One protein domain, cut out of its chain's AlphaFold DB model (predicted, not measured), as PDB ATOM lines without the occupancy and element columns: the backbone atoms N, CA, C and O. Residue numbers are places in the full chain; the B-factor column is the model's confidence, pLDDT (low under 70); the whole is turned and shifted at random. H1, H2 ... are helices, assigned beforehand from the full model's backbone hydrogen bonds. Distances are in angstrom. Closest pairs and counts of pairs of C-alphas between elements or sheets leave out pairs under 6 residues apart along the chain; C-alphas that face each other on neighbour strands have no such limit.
ATOM      1  N   ARG A 199      48.487 -35.796 -31.326       43.97
ATOM      2  CA  ARG A 199      47.877 -37.016 -31.884       43.97
ATOM      3  C   ARG A 199      48.213 -37.293 -33.353       43.97
ATOM      4  O   ARG A 199      48.023 -38.419 -33.801       43.97
ATOM      5  N   VAL A 200      48.682 -36.307 -34.126       47.47
ATOM      6  CA  VAL A 200      48.818 -36.440 -35.591       47.47
ATOM      7  C   VAL A 200      50.232 -36.085 -36.048       47.47
ATOM      8  O   VAL A 200      50.495 -35.019 -36.604       47.47
ATOM      9  N   ILE A 201      51.159 -37.024 -35.855       42.41
ATOM     10  CA  ILE A 201      52.489 -36.991 -36.472       42.41
ATOM     11  C   ILE A 201      52.405 -37.768 -37.792       42.41
ATOM     12  O   ILE A 201      52.723 -38.950 -37.870       42.41
ATOM     13  N   LYS A 202      51.936 -37.115 -38.858       48.44
ATOM     14  CA  LYS A 202      52.116 -37.613 -40.231       48.44
ATOM     15  C   LYS A 202      52.717 -36.515 -41.100       48.44
ATOM     16  O   LYS A 202      52.453 -35.332 -40.885       48.44
ATOM     17  N   SER A 203      53.559 -36.925 -42.051       54.84
ATOM     18  CA  SER A 203      54.274 -36.049 -42.989       54.84
ATOM     19  C   SER A 203      53.356 -34.961 -43.558       54.84
ATOM     20  O   SER A 203      52.351 -35.250 -44.206       54.84
ATOM     21  N   ARG A 204      53.708 -33.691 -43.317       56.81
ATOM     22  CA  ARG A 204      52.912 -32.528 -43.747       56.81
ATOM     23  C   ARG A 204      52.753 -32.464 -45.268       56.81
ATOM     24  O   ARG A 204      51.748 -31.952 -45.742       56.81
ATOM     25  N   PHE A 205      53.720 -32.987 -46.022       53.06
ATOM     26  CA  PHE A 205      53.733 -32.914 -47.483       53.06
ATOM     27  C   PHE A 205      52.688 -33.834 -48.130       53.06
ATOM     28  O   PHE A 205      51.958 -33.399 -49.019       53.06
ATOM     29  N   SER A 206      52.544 -35.073 -47.645       60.28
ATOM     30  CA  SER A 206      51.557 -36.012 -48.200       60.28
ATOM     31  C   SER A 206      50.120 -35.559 -47.938       60.28
ATOM     32  O   SER A 206      49.254 -35.740 -48.788       60.28
ATOM     33  N   TYR A 207      49.876 -34.899 -46.806       68.44
ATOM     34  CA  TYR A 207      48.572 -34.329 -46.474       68.44
ATOM     35  C   TYR A 207      48.139 -33.227 -47.458       68.44
ATOM     36  O   TYR A 207      47.015 -33.256 -47.960       68.44
ATOM     37  N   TRP A 208      49.040 -32.296 -47.792       68.62
ATOM     38  CA  TRP A 208      48.762 -31.246 -48.782       68.62
ATOM     39  C   TRP A 208      48.494 -31.815 -50.174       68.62
ATOM     40  O   TRP A 208      47.585 -31.359 -50.864       68.62
ATOM     41  N   LEU A 209      49.245 -32.846 -50.562       69.62
ATOM     42  CA  LEU A 209      49.094 -33.506 -51.855       69.62
ATOM     43  C   LEU A 209      47.738 -34.227 -51.963       69.62
ATOM     44  O   LEU A 209      47.051 -34.096 -52.974       69.62
ATOM     45  N   VAL A 210      47.294 -34.899 -50.895       76.75
ATOM     46  CA  VAL A 210      45.967 -35.542 -50.831       76.75
ATOM     47  C   VAL A 210      44.833 -34.520 -50.933       76.75
ATOM     48  O   VAL A 210      43.877 -34.756 -51.674       76.75
ATOM     49  N   ILE A 211      44.931 -33.379 -50.242       78.12
ATOM     50  CA  ILE A 211      43.936 -32.297 -50.350       78.12
ATOM     51  C   ILE A 211      43.861 -31.780 -51.786       78.12
ATOM     52  O   ILE A 211      42.767 -31.624 -52.325       78.12
ATOM     53  N   LEU A 212      45.016 -31.547 -52.410       74.00
ATOM     54  CA  LEU A 212      45.092 -31.018 -53.767       74.00
ATOM     55  C   LEU A 212      44.463 -31.984 -54.781       74.00
ATOM     56  O   LEU A 212      43.606 -31.572 -55.559       74.00
ATOM     57  N   ILE A 213      44.801 -33.277 -54.723       74.94
ATOM     58  CA  ILE A 213      44.177 -34.301 -55.579       74.94
ATOM     59  C   ILE A 213      42.665 -34.372 -55.332       74.94
ATOM     60  O   ILE A 213      41.883 -34.369 -56.283       74.94
ATOM     61  N   SER A 214      42.238 -34.382 -54.066       80.12
ATOM     62  CA  SER A 214      40.816 -34.445 -53.709       80.12
ATOM     63  C   SER A 214      40.040 -33.244 -54.258       80.12
ATOM     64  O   SER A 214      38.919 -33.404 -54.735       80.12
ATOM     65  N   PHE A 215      40.643 -32.051 -54.264       81.69
ATOM     66  CA  PHE A 215      40.047 -30.855 -54.859       81.69
ATOM     67  C   PHE A 215      39.785 -31.012 -56.362       81.69
ATOM     68  O   PHE A 215      38.680 -30.717 -56.825       81.69
ATOM     69  N   PHE A 216      40.761 -31.524 -57.118       75.38
ATOM     70  CA  PHE A 216      40.592 -31.773 -58.553       75.38
ATOM     71  C   PHE A 216      39.521 -32.829 -58.835       75.38
ATOM     72  O   PHE A 216      38.682 -32.624 -59.714       75.38
ATOM     73  N   VAL A 217      39.500 -33.919 -58.065       79.44
ATOM     74  CA  VAL A 217      38.496 -34.985 -58.210       79.44
ATOM     75  C   VAL A 217      37.088 -34.453 -57.937       79.44
ATOM     76  O   VAL A 217      36.200 -34.628 -58.768       79.44
ATOM     77  N   VAL A 218      36.881 -33.732 -56.830       81.62
ATOM     78  CA  VAL A 218      35.570 -33.145 -56.490       81.62
ATOM     79  C   VAL A 218      35.137 -32.110 -57.534       81.62
ATOM     80  O   VAL A 218      33.968 -32.087 -57.922       81.62
ATOM     81  N   THR A 219      36.068 -31.311 -58.064       78.38
ATOM     82  CA  THR A 219      35.785 -30.345 -59.144       78.38
ATOM     83  C   THR A 219      35.359 -31.036 -60.436       78.38
ATOM     84  O   THR A 219      34.422 -30.602 -61.108       78.38
ATOM     85  N   TYR A 220      36.005 -32.145 -60.781       74.50
ATOM     86  CA  TYR A 220      35.624 -32.948 -61.935       74.50
ATOM     87  C   TYR A 220      34.241 -33.590 -61.752       74.50
ATOM     88  O   TYR A 220      33.391 -33.494 -62.637       74.50
ATOM     89  N   CYS A 221      33.980 -34.179 -60.581       77.38
ATOM     90  CA  CYS A 221      32.685 -34.772 -60.246       77.38
ATOM     91  C   CYS A 221      31.553 -33.735 -60.270       77.38
ATOM     92  O   CYS A 221      30.516 -33.974 -60.888       77.38
ATOM     93  N   THR A 222      31.753 -32.562 -59.664       77.00
ATOM     94  CA  THR A 222      30.763 -31.469 -59.691       77.00
ATOM     95  C   THR A 222      30.506 -30.981 -61.111       77.00
ATOM     96  O   THR A 222      29.349 -30.815 -61.482       77.00
ATOM     97  N   LYS A 223      31.538 -30.873 -61.960       72.69
ATOM     98  CA  LYS A 223      31.370 -30.532 -63.382       72.69
ATOM     99  C   LYS A 223      30.590 -31.586 -64.173       72.69
ATOM    100  O   LYS A 223      29.915 -31.220 -65.132       72.69
ATOM    101  N   MET A 224      30.675 -32.866 -63.812       73.38
ATOM    102  CA  MET A 224      29.853 -33.911 -64.436       73.38
ATOM    103  C   MET A 224      28.384 -33.815 -64.018       73.38
ATOM    104  O   MET A 224      27.506 -33.989 -64.856       73.38
ATOM    105  N   ILE A 225      28.118 -33.487 -62.750       75.19
ATOM    106  CA  ILE A 225      26.757 -33.301 -62.224       75.19
ATOM    107  C   ILE A 225      26.129 -32.021 -62.799       75.19
ATOM    108  O   ILE A 225      25.011 -32.035 -63.304       75.19
ATOM    109  N   PHE A 226      26.872 -30.915 -62.779       74.19
ATOM    110  CA  PHE A 226      26.448 -29.604 -63.264       74.19
ATOM    111  C   PHE A 226      27.083 -29.285 -64.619       74.19
ATOM    112  O   PHE A 226      27.837 -28.317 -64.780       74.19
ATOM    113  N   TRP A 227      26.777 -30.110 -65.622       61.72
ATOM    114  CA  TRP A 227      27.433 -30.045 -66.931       61.72
ATOM    115  C   TRP A 227      27.306 -28.663 -67.611       61.72
ATOM    116  O   TRP A 227      28.273 -28.197 -68.225       61.72
ATOM    117  N   GLY A 228      26.192 -27.950 -67.399       63.53
ATOM    118  CA  GLY A 228      25.936 -26.606 -67.944       63.53
ATOM    119  C   GLY A 228      26.649 -25.439 -67.243       63.53
ATOM    120  O   GLY A 228      26.590 -24.315 -67.729       63.53
ATOM    121  N   ILE A 229      27.339 -25.674 -66.123       68.50
ATOM    122  CA  ILE A 229      27.991 -24.622 -65.327       68.50
ATOM    123  C   ILE A 229      29.482 -24.530 -65.681       68.50
ATOM    124  O   ILE A 229      30.129 -25.554 -65.903       68.50
ATOM    125  N   SER A 230      30.070 -23.330 -65.738       67.00
ATOM    126  CA  SER A 230      31.497 -23.152 -66.073       67.00
ATOM    127  C   SER A 230      32.432 -23.900 -65.105       67.00
ATOM    128  O   SER A 230      32.079 -24.176 -63.954       67.00
ATOM    129  N   LEU A 231      33.643 -24.252 -65.553       63.38
ATOM    130  CA  LEU A 231      34.618 -24.945 -64.697       63.38
ATOM    131  C   LEU A 231      34.992 -24.106 -63.464       63.38
ATOM    132  O   LEU A 231      35.102 -24.649 -62.371       63.38
ATOM    133  N   LYS A 232      35.091 -22.777 -63.619       64.12
ATOM    134  CA  LYS A 232      35.352 -21.837 -62.514       64.12
ATOM    135  C   LYS A 232      34.291 -21.928 -61.424       64.12
ATOM    136  O   LYS A 232      34.616 -21.995 -60.244       64.12
ATOM    137  N   MET A 233      33.022 -21.979 -61.819       65.12
ATOM    138  CA  MET A 233      31.911 -22.088 -60.877       65.12
ATOM    139  C   MET A 233      31.883 -23.463 -60.194       65.12
ATOM    140  O   MET A 233      31.640 -23.535 -58.996       65.12
ATOM    141  N   ASN A 234      32.234 -24.546 -60.894       71.50
ATOM    142  CA  ASN A 234      32.384 -25.873 -60.273       71.50
ATOM    143  C   ASN A 234      33.574 -25.949 -59.298       71.50
ATOM    144  O   ASN A 234      33.465 -26.555 -58.230       71.50
ATOM    145  N   ALA A 235      34.689 -25.289 -59.618       71.12
ATOM    146  CA  ALA A 235      35.828 -25.151 -58.714       71.12
ATOM    147  C   ALA A 235      35.456 -24.339 -57.461       71.12
ATOM    148  O   ALA A 235      35.830 -24.719 -56.354       71.12
ATOM    149  N   LEU A 236      34.658 -23.273 -57.607       73.12
ATOM    150  CA  LEU A 236      34.112 -22.502 -56.482       73.12
ATOM    151  C   LEU A 236      33.160 -23.331 -55.613       73.12
ATOM    152  O   LEU A 236      33.249 -23.266 -54.388       73.12
ATOM    153  N   ILE A 237      32.287 -24.144 -56.217       76.19
ATOM    154  CA  ILE A 237      31.414 -25.079 -55.486       76.19
ATOM    155  C   ILE A 237      32.264 -26.083 -54.700       76.19
ATOM    156  O   ILE A 237      32.029 -26.308 -53.514       76.19
ATOM    157  N   SER A 238      33.298 -26.631 -55.332       78.12
ATOM    158  CA  SER A 238      34.205 -27.589 -54.699       78.12
ATOM    159  C   SER A 238      34.978 -26.950 -53.545       78.12
ATOM    160  O   SER A 238      35.005 -27.498 -52.447       78.12
ATOM    161  N   LEU A 239      35.526 -25.748 -53.743       80.50
ATOM    162  CA  LEU A 239      36.183 -24.976 -52.688       80.50
ATOM    163  C   LEU A 239      35.226 -24.705 -51.521       80.50
ATOM    164  O   LEU A 239      35.607 -24.863 -50.364       80.50
ATOM    165  N   SER A 240      33.975 -24.357 -51.824       80.12
ATOM    166  CA  SER A 240      32.939 -24.122 -50.817       80.12
ATOM    167  C   SER A 240      32.671 -25.377 -49.984       80.12
ATOM    168  O   SER A 240      32.588 -25.280 -48.762       80.12
ATOM    169  N   LEU A 241      32.623 -26.564 -50.604       81.62
ATOM    170  CA  LEU A 241      32.493 -27.843 -49.893       81.62
ATOM    171  C   LEU A 241      33.696 -28.122 -48.983       81.62
ATOM    172  O   LEU A 241      33.509 -28.481 -47.821       81.62
ATOM    173  N   PHE A 242      34.924 -27.906 -49.465       83.12
ATOM    174  CA  PHE A 242      36.130 -28.063 -48.642       83.12
ATOM    175  C   PHE A 242      36.138 -27.110 -47.446       83.12
ATOM    176  O   PHE A 242      36.439 -27.534 -46.330       83.12
ATOM    177  N   LEU A 243      35.773 -25.843 -47.654       83.19
ATOM    178  CA  LEU A 243      35.662 -24.856 -46.581       83.19
ATOM    179  C   LEU A 243      34.583 -25.246 -45.566       83.19
ATOM    180  O   LEU A 243      34.805 -25.101 -44.365       83.19
ATOM    181  N   LEU A 244      33.451 -25.781 -46.030       82.62
ATOM    182  CA  LEU A 244      32.345 -26.228 -45.184       82.62
ATOM    183  C   LEU A 244      32.739 -27.441 -44.332       82.62
ATOM    184  O   LEU A 244      32.459 -27.469 -43.135       82.62
ATOM    185  N   ILE A 245      33.455 -28.411 -44.903       82.56
ATOM    186  CA  ILE A 245      34.007 -29.537 -44.140       82.56
ATOM    187  C   ILE A 245      35.046 -29.025 -43.139       82.56
ATOM    188  O   ILE A 245      34.985 -29.352 -41.957       82.56
ATOM    189  N   TRP A 246      35.981 -28.180 -43.575       82.88
ATOM    190  CA  TRP A 246      37.072 -27.689 -42.733       82.88
ATOM    191  C   TRP A 246      36.588 -26.872 -41.531       82.88
ATOM    192  O   TRP A 246      37.106 -27.041 -40.421       82.88
ATOM    193  N   MET A 247      35.582 -26.014 -41.726       83.69
ATOM    194  CA  MET A 247      35.031 -25.193 -40.646       83.69
ATOM    195  C   MET A 247      34.259 -26.008 -39.599       83.69
ATOM    196  O   MET A 247      34.110 -25.533 -38.481       83.69
ATOM    197  N   ASN A 248      33.801 -27.220 -39.942       80.94
ATOM    198  CA  ASN A 248      33.017 -28.091 -39.057       80.94
ATOM    199  C   ASN A 248      33.776 -29.357 -38.605       80.94
ATOM    200  O   ASN A 248      33.225 -30.168 -37.873       80.94
ATOM    201  N   SER A 249      35.034 -29.553 -39.015       75.88
ATOM    202  CA  SER A 249      35.781 -30.796 -38.756       75.88
ATOM    203  C   SER A 249      36.517 -30.851 -37.414       75.88
ATOM    204  O   SER A 249      37.354 -31.730 -37.220       75.88
ATOM    205  N   SER A 250      36.265 -29.915 -36.495       71.12
ATOM    206  CA  SER A 250      36.876 -29.944 -35.162       71.12
ATOM    207  C   SER A 250      35.865 -30.401 -34.121       71.12
ATOM    208  O   SER A 250      34.762 -29.873 -34.063       71.12
ATOM    209  N   SER A 251      36.271 -31.336 -33.262       67.44
ATOM    210  CA  SER A 251      35.511 -31.700 -32.061       67.44
ATOM    211  C   SER A 251      35.503 -30.584 -31.014       67.44
ATOM    212  O   SER A 251      34.662 -30.577 -30.121       67.44
ATOM    213  N   ASN A 252      36.435 -29.631 -31.112       68.94
ATOM    214  CA  ASN A 252      36.534 -28.520 -30.185       68.94
ATOM    215  C   ASN A 252      35.726 -27.315 -30.673       68.94
ATOM    216  O   ASN A 252      36.006 -26.752 -31.737       68.94
ATOM    217  N   LYS A 253      34.781 -26.866 -29.840       78.12
ATOM    218  CA  LYS A 253      33.858 -25.788 -30.197       78.12
ATOM    219  C   LYS A 253      34.561 -24.467 -30.512       78.12
ATOM    220  O   LYS A 253      34.188 -23.791 -31.466       78.12
ATOM    221  N   VAL A 254      35.611 -24.103 -29.778       72.19
ATOM    222  CA  VAL A 254      36.348 -22.852 -30.028       72.19
ATOM    223  C   VAL A 254      37.152 -22.931 -31.324       72.19
ATOM    224  O   VAL A 254      37.178 -21.968 -32.089       72.19
ATOM    225  N   ILE A 255      37.761 -24.082 -31.628       74.12
ATOM    226  CA  ILE A 255      38.462 -24.285 -32.906       74.12
ATOM    227  C   ILE A 255      37.484 -24.192 -34.079       74.12
ATOM    228  O   ILE A 255      37.788 -23.522 -35.067       74.12
ATOM    229  N   GLU A 256      36.315 -24.820 -33.964       81.94
ATOM    230  CA  GLU A 256      35.225 -24.721 -34.938       81.94
ATOM    231  C   GLU A 256      34.811 -23.253 -35.161       81.94
ATOM    232  O   GLU A 256      34.806 -22.771 -36.296       81.94
ATOM    233  N   LEU A 257      34.551 -22.502 -34.084       83.50
ATOM    234  CA  LEU A 257      34.138 -21.094 -34.149       83.50
ATOM    235  C   LEU A 257      35.195 -20.188 -34.778       83.50
ATOM    236  O   LEU A 257      34.864 -19.356 -35.623       83.50
ATOM    237  N   VAL A 258      36.470 -20.371 -34.429       80.38
ATOM    238  CA  VAL A 258      37.575 -19.609 -35.027       80.38
ATOM    239  C   VAL A 258      37.706 -19.919 -36.518       80.38
ATOM    240  O   VAL A 258      37.875 -18.996 -37.315       80.38
ATOM    241  N   ARG A 259      37.591 -21.189 -36.937       82.69
ATOM    242  CA  ARG A 259      37.622 -21.548 -38.366       82.69
ATOM    243  C   ARG A 259      36.456 -20.909 -39.122       82.69
ATOM    244  O   ARG A 259      36.684 -20.327 -40.180       82.69
ATOM    245  N   LYS A 260      35.241 -20.945 -38.564       86.81
ATOM    246  CA  LYS A 260      34.066 -20.265 -39.140       86.81
ATOM    247  C   LYS A 260      34.302 -18.762 -39.281       86.81
ATOM    248  O   LYS A 260      34.095 -18.223 -40.365       86.81
ATOM    249  N   LEU A 261      34.799 -18.103 -38.230       85.31
ATOM    250  CA  LEU A 261      35.121 -16.674 -38.245       85.31
ATOM    251  C   LEU A 261      36.099 -16.333 -39.380       85.31
ATOM    252  O   LEU A 261      35.845 -15.410 -40.147       85.31
ATOM    253  N   VAL A 262      37.183 -17.105 -39.526       80.69
ATOM    254  CA  VAL A 262      38.180 -16.911 -40.594       80.69
ATOM    255  C   VAL A 262      37.536 -16.995 -41.978       80.69
ATOM    256  O   VAL A 262      37.786 -16.129 -42.810       80.69
ATOM    257  N   VAL A 263      36.686 -17.996 -42.227       82.56
ATOM    258  CA  VAL A 263      36.028 -18.156 -43.534       82.56
ATOM    259  C   VAL A 263      35.096 -16.983 -43.843       82.56
ATOM    260  O   VAL A 263      35.207 -16.391 -44.916       82.56
ATOM    261  N   TYR A 264      34.223 -16.594 -42.909       82.81
ATOM    262  CA  TYR A 264      33.281 -15.491 -43.144       82.81
ATOM    263  C   TYR A 264      33.977 -14.134 -43.294       82.81
ATOM    264  O   TYR A 264      33.549 -13.317 -44.108       82.81
ATOM    265  N   VAL A 265      35.077 -13.901 -42.572       78.19
ATOM    266  CA  VAL A 265      35.891 -12.688 -42.736       78.19
ATOM    267  C   VAL A 265      36.566 -12.652 -44.111       78.19
ATOM    268  O   VAL A 265      36.650 -11.583 -44.706       78.19
ATOM    269  N   LEU A 266      37.012 -13.797 -44.642       74.31
ATOM    270  CA  LEU A 266      37.636 -13.881 -45.968       74.31
ATOM    271  C   LEU A 266      36.636 -13.748 -47.125       74.31
ATOM    272  O   LEU A 266      37.018 -13.271 -48.191       74.31
ATOM    273  N   PHE A 267      35.362 -14.110 -46.947       74.12
ATOM    274  CA  PHE A 267      34.362 -13.948 -48.010       74.12
ATOM    275  C   PHE A 267      34.109 -12.488 -48.395       74.12
ATOM    276  O   PHE A 267      33.903 -12.211 -49.576       74.12
ATOM    277  N   ILE A 268      34.188 -11.559 -47.438       71.12
ATOM    278  CA  ILE A 268      33.997 -10.120 -47.676       71.12
ATOM    279  C   ILE A 268      34.957  -9.597 -48.762       71.12
ATOM    280  O   ILE A 268      34.477  -9.131 -49.796       71.12
ATOM    281  N   PRO A 269      36.293  -9.704 -48.614       61.47
ATOM    282  CA  PRO A 269      37.208  -9.253 -49.652       61.47
ATOM    283  C   PRO A 269      37.154 -10.096 -50.933       61.47
ATOM    284  O   PRO A 269      37.332  -9.546 -52.016       61.47
ATOM    285  N   ILE A 270      36.899 -11.410 -50.846       67.56
ATOM    286  CA  ILE A 270      36.825 -12.285 -52.031       67.56
ATOM    287  C   ILE A 270      35.692 -11.849 -52.963       67.56
ATOM    288  O   ILE A 270      35.894 -11.777 -54.172       67.56
ATOM    289  N   VAL A 271      34.513 -11.530 -52.422       68.38
ATOM    290  CA  VAL A 271      33.368 -11.102 -53.238       68.38
ATOM    291  C   VAL A 271      33.555  -9.699 -53.804       68.38
ATOM    292  O   VAL A 271      33.183  -9.462 -54.952       68.38
ATOM    293  N   ILE A 272      34.201  -8.797 -53.058       63.22
ATOM    294  CA  ILE A 272      34.578  -7.471 -53.568       63.22
ATOM    295  C   ILE A 272      35.516  -7.607 -54.779       63.22
ATOM    296  O   ILE A 272      35.304  -6.939 -55.784       63.22
ATOM    297  N   LEU A 273      36.503  -8.512 -54.728       58.16
ATOM    298  CA  LEU A 273      37.411  -8.768 -55.854       58.16
ATOM    299  C   LEU A 273      36.746  -9.482 -57.033       58.16
ATOM    300  O   LEU A 273      37.040  -9.189 -58.190       58.16
ATOM    301  N   ALA A 274      35.883 -10.458 -56.753       57.25
ATOM    302  CA  ALA A 274      35.232 -11.245 -57.793       57.25
ATOM    303  C   ALA A 274      34.251 -10.405 -58.629       57.25
ATOM    304  O   ALA A 274      33.894 -10.807 -59.734       57.25
ATOM    305  N   ASN A 275      33.854  -9.229 -58.134       58.78
ATOM    306  CA  ASN A 275      32.962  -8.296 -58.812       58.78
ATOM    307  C   ASN A 275      33.441  -7.874 -60.214       58.78
ATOM    308  O   ASN A 275      32.624  -7.699 -61.121       58.78
ATOM    309  N   ASP A 276      34.758  -7.780 -60.407       52.44
ATOM    310  CA  ASP A 276      35.370  -7.415 -61.691       52.44
ATOM    311  C   ASP A 276      35.355  -8.572 -62.705       52.44
ATOM    312  O   ASP A 276      35.526  -8.361 -63.902       52.44
ATOM    313  N   VAL A 277      35.136  -9.808 -62.241       51.25
ATOM    314  CA  VAL A 277      35.226 -11.031 -63.056       51.25
ATOM    315  C   VAL A 277      33.869 -11.433 -63.648       51.25
ATOM    316  O   VAL A 277      33.810 -12.172 -64.633       51.25
ATOM    317  N   PHE A 278      32.759 -10.964 -63.072       54.72
ATOM    318  CA  PHE A 278      31.418 -11.302 -63.547       54.72
ATOM    319  C   PHE A 278      30.932 -10.320 -64.622       54.72
ATOM    320  O   PHE A 278      30.854  -9.115 -64.398       54.72
ATOM    321  N   ASN A 279      30.525 -10.830 -65.786       53.50
ATOM    322  CA  ASN A 279      29.829 -10.049 -66.817       53.50
ATOM    323  C   ASN A 279      28.331  -9.961 -66.488       53.50
ATOM    324  O   ASN A 279      27.498 -10.619 -67.107       53.50
ATOM    325  N   SER A 280      27.993  -9.192 -65.460       60.72
ATOM    326  CA  SER A 280      26.622  -8.941 -65.008       60.72
ATOM    327  C   SER A 280      26.365  -7.440 -64.870       60.72
ATOM    328  O   SER A 280      27.307  -6.653 -64.785       60.72
ATOM    329  N   SER A 281      25.089  -7.039 -64.872       67.75
ATOM    330  CA  SER A 281      24.723  -5.635 -64.647       67.75
ATOM    331  C   SER A 281      25.219  -5.141 -63.284       67.75
ATOM    332  O   SER A 281      25.207  -5.893 -62.303       67.75
ATOM    333  N   ASP A 282      25.593  -3.865 -63.211       67.62
ATOM    334  CA  ASP A 282      26.126  -3.245 -61.990       67.62
ATOM    335  C   ASP A 282      25.154  -3.333 -60.806       67.62
ATOM    336  O   ASP A 282      25.569  -3.477 -59.658       67.62
ATOM    337  N   VAL A 283      23.847  -3.344 -61.076       66.69
ATOM    338  CA  VAL A 283      22.810  -3.518 -60.049       66.69
ATOM    339  C   VAL A 283      22.872  -4.916 -59.426       66.69
ATOM    340  O   VAL A 283      22.870  -5.054 -58.205       66.69
ATOM    341  N   VAL A 284      22.970  -5.964 -60.249       66.69
ATOM    342  CA  VAL A 284      23.048  -7.361 -59.780       66.69
ATOM    343  C   VAL A 284      24.349  -7.609 -59.016       66.69
ATOM    344  O   VAL A 284      24.356  -8.291 -57.990       66.69
ATOM    345  N   LYS A 285      25.442  -7.008 -59.485       65.00
ATOM    346  CA  LYS A 285      26.745  -6.995 -58.817       65.00
ATOM    347  C   LYS A 285      26.682  -6.372 -57.428       65.00
ATOM    348  O   LYS A 285      27.024  -7.023 -56.441       65.00
ATOM    349  N   MET A 286      26.166  -5.147 -57.342       64.25
ATOM    350  CA  MET A 286      26.041  -4.412 -56.082       64.25
ATOM    351  C   MET A 286      25.134  -5.134 -55.083       64.25
ATOM    352  O   MET A 286      25.489  -5.248 -53.910       64.25
ATOM    353  N   LEU A 287      24.007  -5.689 -55.541       67.50
ATOM    354  CA  LEU A 287      23.126  -6.505 -54.703       67.50
ATOM    355  C   LEU A 287      23.833  -7.760 -54.182       67.50
ATOM    356  O   LEU A 287      23.701  -8.089 -53.006       67.50
ATOM    357  N   SER A 288      24.623  -8.434 -55.020       69.44
ATOM    358  CA  SER A 288      25.360  -9.640 -54.619       69.44
ATOM    359  C   SER A 288      26.430  -9.337 -53.567       69.44
ATOM    360  O   SER A 288      26.563 -10.083 -52.591       69.44
ATOM    361  N   ILE A 289      27.152  -8.218 -53.717       69.38
ATOM    362  CA  ILE A 289      28.108  -7.731 -52.711       69.38
ATOM    363  C   ILE A 289      27.374  -7.408 -51.415       69.38
ATOM    364  O   ILE A 289      27.760  -7.906 -50.360       69.38
ATOM    365  N   PHE A 290      26.305  -6.613 -51.487       69.94
ATOM    366  CA  PHE A 290      25.548  -6.197 -50.311       69.94
ATOM    367  C   PHE A 290      25.026  -7.400 -49.523       69.94
ATOM    368  O   PHE A 290      25.288  -7.507 -48.327       69.94
ATOM    369  N   ILE A 291      24.360  -8.339 -50.200       74.50
ATOM    370  CA  ILE A 291      23.813  -9.557 -49.592       74.50
ATOM    371  C   ILE A 291      24.931 -10.381 -48.942       74.50
ATOM    372  O   ILE A 291      24.799 -10.804 -47.793       74.50
ATOM    373  N   THR A 292      26.055 -10.577 -49.636       78.12
ATOM    374  CA  THR A 292      27.153 -11.395 -49.105       78.12
ATOM    375  C   THR A 292      27.831 -10.743 -47.907       78.12
ATOM    376  O   THR A 292      28.100 -11.420 -46.914       78.12
ATOM    377  N   VAL A 293      28.097  -9.438 -47.972       73.88
ATOM    378  CA  VAL A 293      28.693  -8.688 -46.862       73.88
ATOM    379  C   VAL A 293      27.743  -8.677 -45.669       73.88
ATOM    380  O   VAL A 293      28.179  -8.966 -44.558       73.88
ATOM    381  N   PHE A 294      26.449  -8.433 -45.893       77.12
ATOM    382  CA  PHE A 294      25.432  -8.444 -44.843       77.12
ATOM    383  C   PHE A 294      25.373  -9.796 -44.121       77.12
ATOM    384  O   PHE A 294      25.570  -9.846 -42.908       77.12
ATOM    385  N   PHE A 295      25.198 -10.899 -44.856       79.94
ATOM    386  CA  PHE A 295      25.133 -12.230 -44.247       79.94
ATOM    387  C   PHE A 295      26.458 -12.640 -43.597       79.94
ATOM    388  O   PHE A 295      26.456 -13.296 -42.556       79.94
ATOM    389  N   SER A 296      27.598 -12.239 -44.164       82.75
ATOM    390  CA  SER A 296      28.903 -12.508 -43.551       82.75
ATOM    391  C   SER A 296      29.042 -11.771 -42.221       82.75
ATOM    392  O   SER A 296      29.427 -12.384 -41.228       82.75
ATOM    393  N   LEU A 297      28.676 -10.486 -42.160       77.25
ATOM    394  CA  LEU A 297      28.695  -9.701 -40.925       77.25
ATOM    395  C   LEU A 297      27.714 -10.246 -39.885       77.25
ATOM    396  O   LEU A 297      28.088 -10.380 -38.722       77.25
ATOM    397  N   GLU A 298      26.501 -10.622 -40.286       82.88
ATOM    398  CA  GLU A 298      25.520 -11.254 -39.399       82.88
ATOM    399  C   GLU A 298      26.089 -12.533 -38.763       82.88
ATOM    400  O   GLU A 298      26.047 -12.708 -37.541       82.88
ATOM    401  N   ARG A 299      26.700 -13.405 -39.577       85.00
ATOM    402  CA  ARG A 299      27.341 -14.636 -39.098       85.00
ATOM    403  C   ARG A 299      28.548 -14.348 -38.209       85.00
ATOM    404  O   ARG A 299      28.680 -14.994 -37.174       85.00
ATOM    405  N   ILE A 300      29.385 -13.366 -38.552       82.50
ATOM    406  CA  ILE A 300      30.519 -12.929 -37.720       82.50
ATOM    407  C   ILE A 300      30.028 -12.433 -36.355       82.50
ATOM    408  O   ILE A 300      30.610 -12.799 -35.336       82.50
ATOM    409  N   ILE A 301      28.941 -11.657 -36.306       81.38
ATOM    410  CA  ILE A 301      28.340 -11.185 -35.050       81.38
ATOM    411  C   ILE A 301      27.808 -12.364 -34.226       81.38
ATOM    412  O   ILE A 301      28.053 -12.421 -33.020       81.38
ATOM    413  N   GLY A 302      27.108 -13.313 -34.856       84.56
ATOM    414  CA  GLY A 302      26.623 -14.528 -34.193       84.56
ATOM    415  C   GLY A 302      27.762 -15.349 -33.583       84.56
ATOM    416  O   GLY A 302      27.740 -15.650 -32.391       84.56
ATOM    417  N   ILE A 303      28.812 -15.605 -34.366       85.44
ATOM    418  CA  ILE A 303      30.022 -16.299 -33.908       85.44
ATOM    419  C   ILE A 303      30.708 -15.514 -32.788       85.44
ATOM    420  O   ILE A 303      31.143 -16.107 -31.809       85.44
ATOM    421  N   GLY A 304      30.774 -14.185 -32.886       82.38
ATOM    422  CA  GLY A 304      31.347 -13.329 -31.850       82.38
ATOM    423  C   GLY A 304      30.628 -13.456 -30.506       82.38
ATOM    424  O   GLY A 304      31.284 -13.479 -29.467       82.38
ATOM    425  N   LYS A 305      29.295 -13.604 -30.506       85.31
ATOM    426  CA  LYS A 305      28.515 -13.871 -29.285       85.31
ATOM    427  C   LYS A 305      28.822 -15.249 -28.698       85.31
ATOM    428  O   LYS A 305      28.964 -15.369 -27.485       85.31
ATOM    429  N   GLU A 306      28.958 -16.269 -29.541       83.94
ATOM    430  CA  GLU A 306      29.338 -17.614 -29.094       83.94
ATOM    431  C   GLU A 306      30.770 -17.649 -28.547       83.94
ATOM    432  O   GLU A 306      30.999 -18.212 -27.483       83.94
ATOM    433  N   ILE A 307      31.719 -16.982 -29.213       82.25
ATOM    434  CA  ILE A 307      33.096 -16.826 -28.730       82.25
ATOM    435  C   ILE A 307      33.111 -16.098 -27.390       82.25
ATOM    436  O   ILE A 307      33.782 -16.553 -26.472       82.25
ATOM    437  N   LYS A 308      32.361 -14.999 -27.255       82.56
ATOM    438  CA  LYS A 308      32.230 -14.287 -25.983       82.56
ATOM    439  C   LYS A 308      31.788 -15.242 -24.872       82.56
ATOM    440  O   LYS A 308      32.456 -15.293 -23.848       82.56
ATOM    441  N   LYS A 309      30.728 -16.027 -25.096       78.56
ATOM    442  CA  LYS A 309      30.247 -17.014 -24.118       78.56
ATOM    443  C   LYS A 309      31.342 -18.024 -23.756       78.56
ATOM    444  O   LYS A 309      31.579 -18.275 -22.585       78.56
ATOM    445  N   GLN A 310      32.049 -18.547 -24.757       74.56
ATOM    446  CA  GLN A 310      33.159 -19.481 -24.548       74.56
ATOM    447  C   GLN A 310      34.346 -18.841 -23.802       74.56
ATOM    448  O   GLN A 310      35.046 -19.511 -23.062       74.56
ATOM    449  N   VAL A 311      34.609 -17.547 -23.957       71.88
ATOM    450  CA  VAL A 311      35.676 -16.883 -23.189       71.88
ATOM    451  C   VAL A 311      35.227 -16.607 -21.756       71.88
ATOM    452  O   VAL A 311      35.988 -16.857 -20.830       71.88
ATOM    453  N   GLU A 312      33.991 -16.139 -21.568       69.31
ATOM    454  CA  GLU A 312      33.415 -15.868 -20.243       69.31
ATOM    455  C   GLU A 312      33.294 -17.133 -19.384       69.31
ATOM    456  O   GLU A 312      33.435 -17.051 -18.168       69.31
ATOM    457  N   GLU A 313      33.057 -18.285 -20.009       65.00
ATOM    458  CA  GLU A 313      32.886 -19.567 -19.324       65.00
ATOM    459  C   GLU A 313      34.218 -20.335 -19.161       65.00
ATOM    460  O   GLU A 313      34.393 -21.005 -18.148       65.00
ATOM    461  N   TYR A 314      35.181 -20.206 -20.094       61.88
ATOM    462  CA  TYR A 314      36.367 -21.087 -20.153       61.88
ATOM    463  C   TYR A 314      37.748 -20.385 -20.014       61.88
ATOM    464  O   TYR A 314      38.741 -21.075 -19.774       61.88
ATOM    465  N   ASP A 315      37.887 -19.053 -20.154       61.34
ATOM    466  CA  ASP A 315      39.197 -18.366 -20.015       61.34
ATOM    467  C   ASP A 315      39.422 -17.828 -18.593       61.34
ATOM    468  O   ASP A 315      38.985 -16.732 -18.246       61.34
ATOM    469  N   ILE A 316      40.189 -18.569 -17.791       57.22
ATOM    470  CA  ILE A 316      40.586 -18.208 -16.418       57.22
ATOM    471  C   ILE A 316      41.084 -16.769 -16.316       57.22
ATOM    472  O   ILE A 316      40.676 -16.032 -15.424       57.22
ATOM    473  N   ASN A 317      41.957 -16.358 -17.238       57.12
ATOM    474  CA  ASN A 317      42.561 -15.033 -17.189       57.12
ATOM    475  C   ASN A 317      41.516 -13.945 -17.415       57.12
ATOM    476  O   ASN A 317      41.607 -12.877 -16.820       57.12
ATOM    477  N   TYR A 318      40.529 -14.195 -18.274       62.06
ATOM    478  CA  TYR A 318      39.406 -13.282 -18.422       62.06
ATOM    479  C   TYR A 318      38.593 -13.222 -17.128       62.06
ATOM    480  O   TYR A 318      38.289 -12.128 -16.669       62.06
ATOM    481  N   ILE A 319      38.288 -14.371 -16.522       57.97
ATOM    482  CA  ILE A 319      37.481 -14.458 -15.303       57.97
ATOM    483  C   ILE A 319      38.171 -13.713 -14.141       57.97
ATOM    484  O   ILE A 319      37.549 -12.825 -13.562       57.97
ATOM    485  N   PHE A 320      39.451 -13.980 -13.853       56.94
ATOM    486  CA  PHE A 320      40.210 -13.273 -12.806       56.94
ATOM    487  C   PHE A 320      40.246 -11.756 -13.041       56.94
ATOM    488  O   PHE A 320      39.802 -10.994 -12.187       56.94
ATOM    489  N   ASN A 321      40.659 -11.313 -14.235       56.94
ATOM    490  CA  ASN A 321      40.749  -9.881 -14.548       56.94
ATOM    491  C   ASN A 321      39.372  -9.185 -14.563       56.94
ATOM    492  O   ASN A 321      39.258  -8.005 -14.247       56.94
ATOM    493  N   PHE A 322      38.301  -9.883 -14.952       55.59
ATOM    494  CA  PHE A 322      36.950  -9.317 -14.996       55.59
ATOM    495  C   PHE A 322      36.384  -9.060 -13.597       55.59
ATOM    496  O   PHE A 322      35.737  -8.030 -13.384       55.59
ATOM    497  N   TYR A 323      36.627  -9.969 -12.649       50.94
ATOM    498  CA  TYR A 323      36.234  -9.764 -11.253       50.94
ATOM    499  C   TYR A 323      37.116  -8.735 -10.550       50.94
ATOM    500  O   TYR A 323      36.596  -7.985  -9.730       50.94
ATOM    501  N   GLU A 324      38.381  -8.596 -10.951       46.97
ATOM    502  CA  GLU A 324      39.238  -7.508 -10.472       46.97
ATOM    503  C   GLU A 324      38.799  -6.106 -10.964       46.97
ATOM    504  O   GLU A 324      39.114  -5.087 -10.347       46.97
ATOM    505  N   MET A 325      38.046  -6.012 -12.069       43.47
ATOM    506  CA  MET A 325      37.657  -4.726 -12.675       43.47
ATOM    507  C   MET A 325      36.257  -4.215 -12.304       43.47
ATOM    508  O   MET A 325      35.947  -3.049 -12.580       43.47
TER     509      MET A 325
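AT A GLANCE: This is residues 199 to 325 of the 496 residues of an uncharacterized protein of Bacillus thuringiensis YBT-1518 (UniProt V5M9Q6). Four helices follow one another in an open, flat zigzag, H1, H2, H3 and H4, each touching only its neighbours along the chain, and the short H5 turns off at a corner beyond the last residues of H4. H3 and H4 lie side by side as a long helical hairpin, H2 meets H3 near one end in a narrow V, and H1 splays away from H2, with residues 199 to 210 sticking out. The printed part has 127 residues with five named helices, in the order H1 to H5, and no named strand; its class is all helix. It is loose, with a radius of gyration of the C-alphas of 19.1 A, and flat, spanning 61 by 45 by 21 A.

IN THESE COORDINATES: H1, residues 204 to 225, begins with C-alpha 204 at (52.912, -32.528, -43.747) and is 32.0 A long from first to last C-alpha. H2, residues 231 to 248, is 25.9 A long. H3, residues 253 to 274, is 31.2 A long and has a kink of 26 degrees near residue 268. H4, residues 282 to 314, is the longest at 46.6 A, with C-alpha 282 at (26.126, -3.245, -61.990). H5, residues 316 to 325, is 14.3 A long and ends with C-alpha 325 at (37.657, -4.726, -12.675).

HOW THE PARTS SIT: H1 touches H2 with residues 215 to 223 alone, at a steep tilt of 52 degrees, opposite ways; their closest C-alphas, of Thr 219 and Ala 235, are 5.2 A apart. H2 and H3 form a helical hairpin at a shallow tilt of 23 degrees, opposite ways. Residues 243 to 248 of H2 touch residues 256 to 263 of H3, and the closest C-alphas, of Met 247 and Arg 259, are 5.0 A apart. H3 and H4 form a second helical hairpin, at a shallow tilt of 18 degrees, opposite ways, with 24 pairs of C-alphas within 8 A; the closest, of Tyr 264 and Ser 296, are 5.3 A apart. With H4 and H5, which touch only at the corner, left out, 2 of the 3 pairs of helices that touch are at a shallow tilt, and the helix packing is only just mostly aligned. H4 and H5 touch only at the corner, about perpendicular at 85 degrees, and the closest C-alphas, of Glu 312 and Ile 319, are 6.6 A apart. H1 and H3 are apart, as are H2 and H4. Every O i to N i+4 pair is within hydrogen-bond range in H1, H2, H4 and H5; in H3 it is 16 of 18.

THE WHOLE: The C-alphas farthest apart, of Gly 228 and Glu 324, are 62.0 A apart. The printed part has no cut. The links H1 to H2, H2 to H3 and H4 to H5 are tight, and H3 to H4 is short. The mean pLDDT of the printed part is 70.8, and 56 residues are under 70, among them 199 to 209, 269 to 290 and 312 to 325.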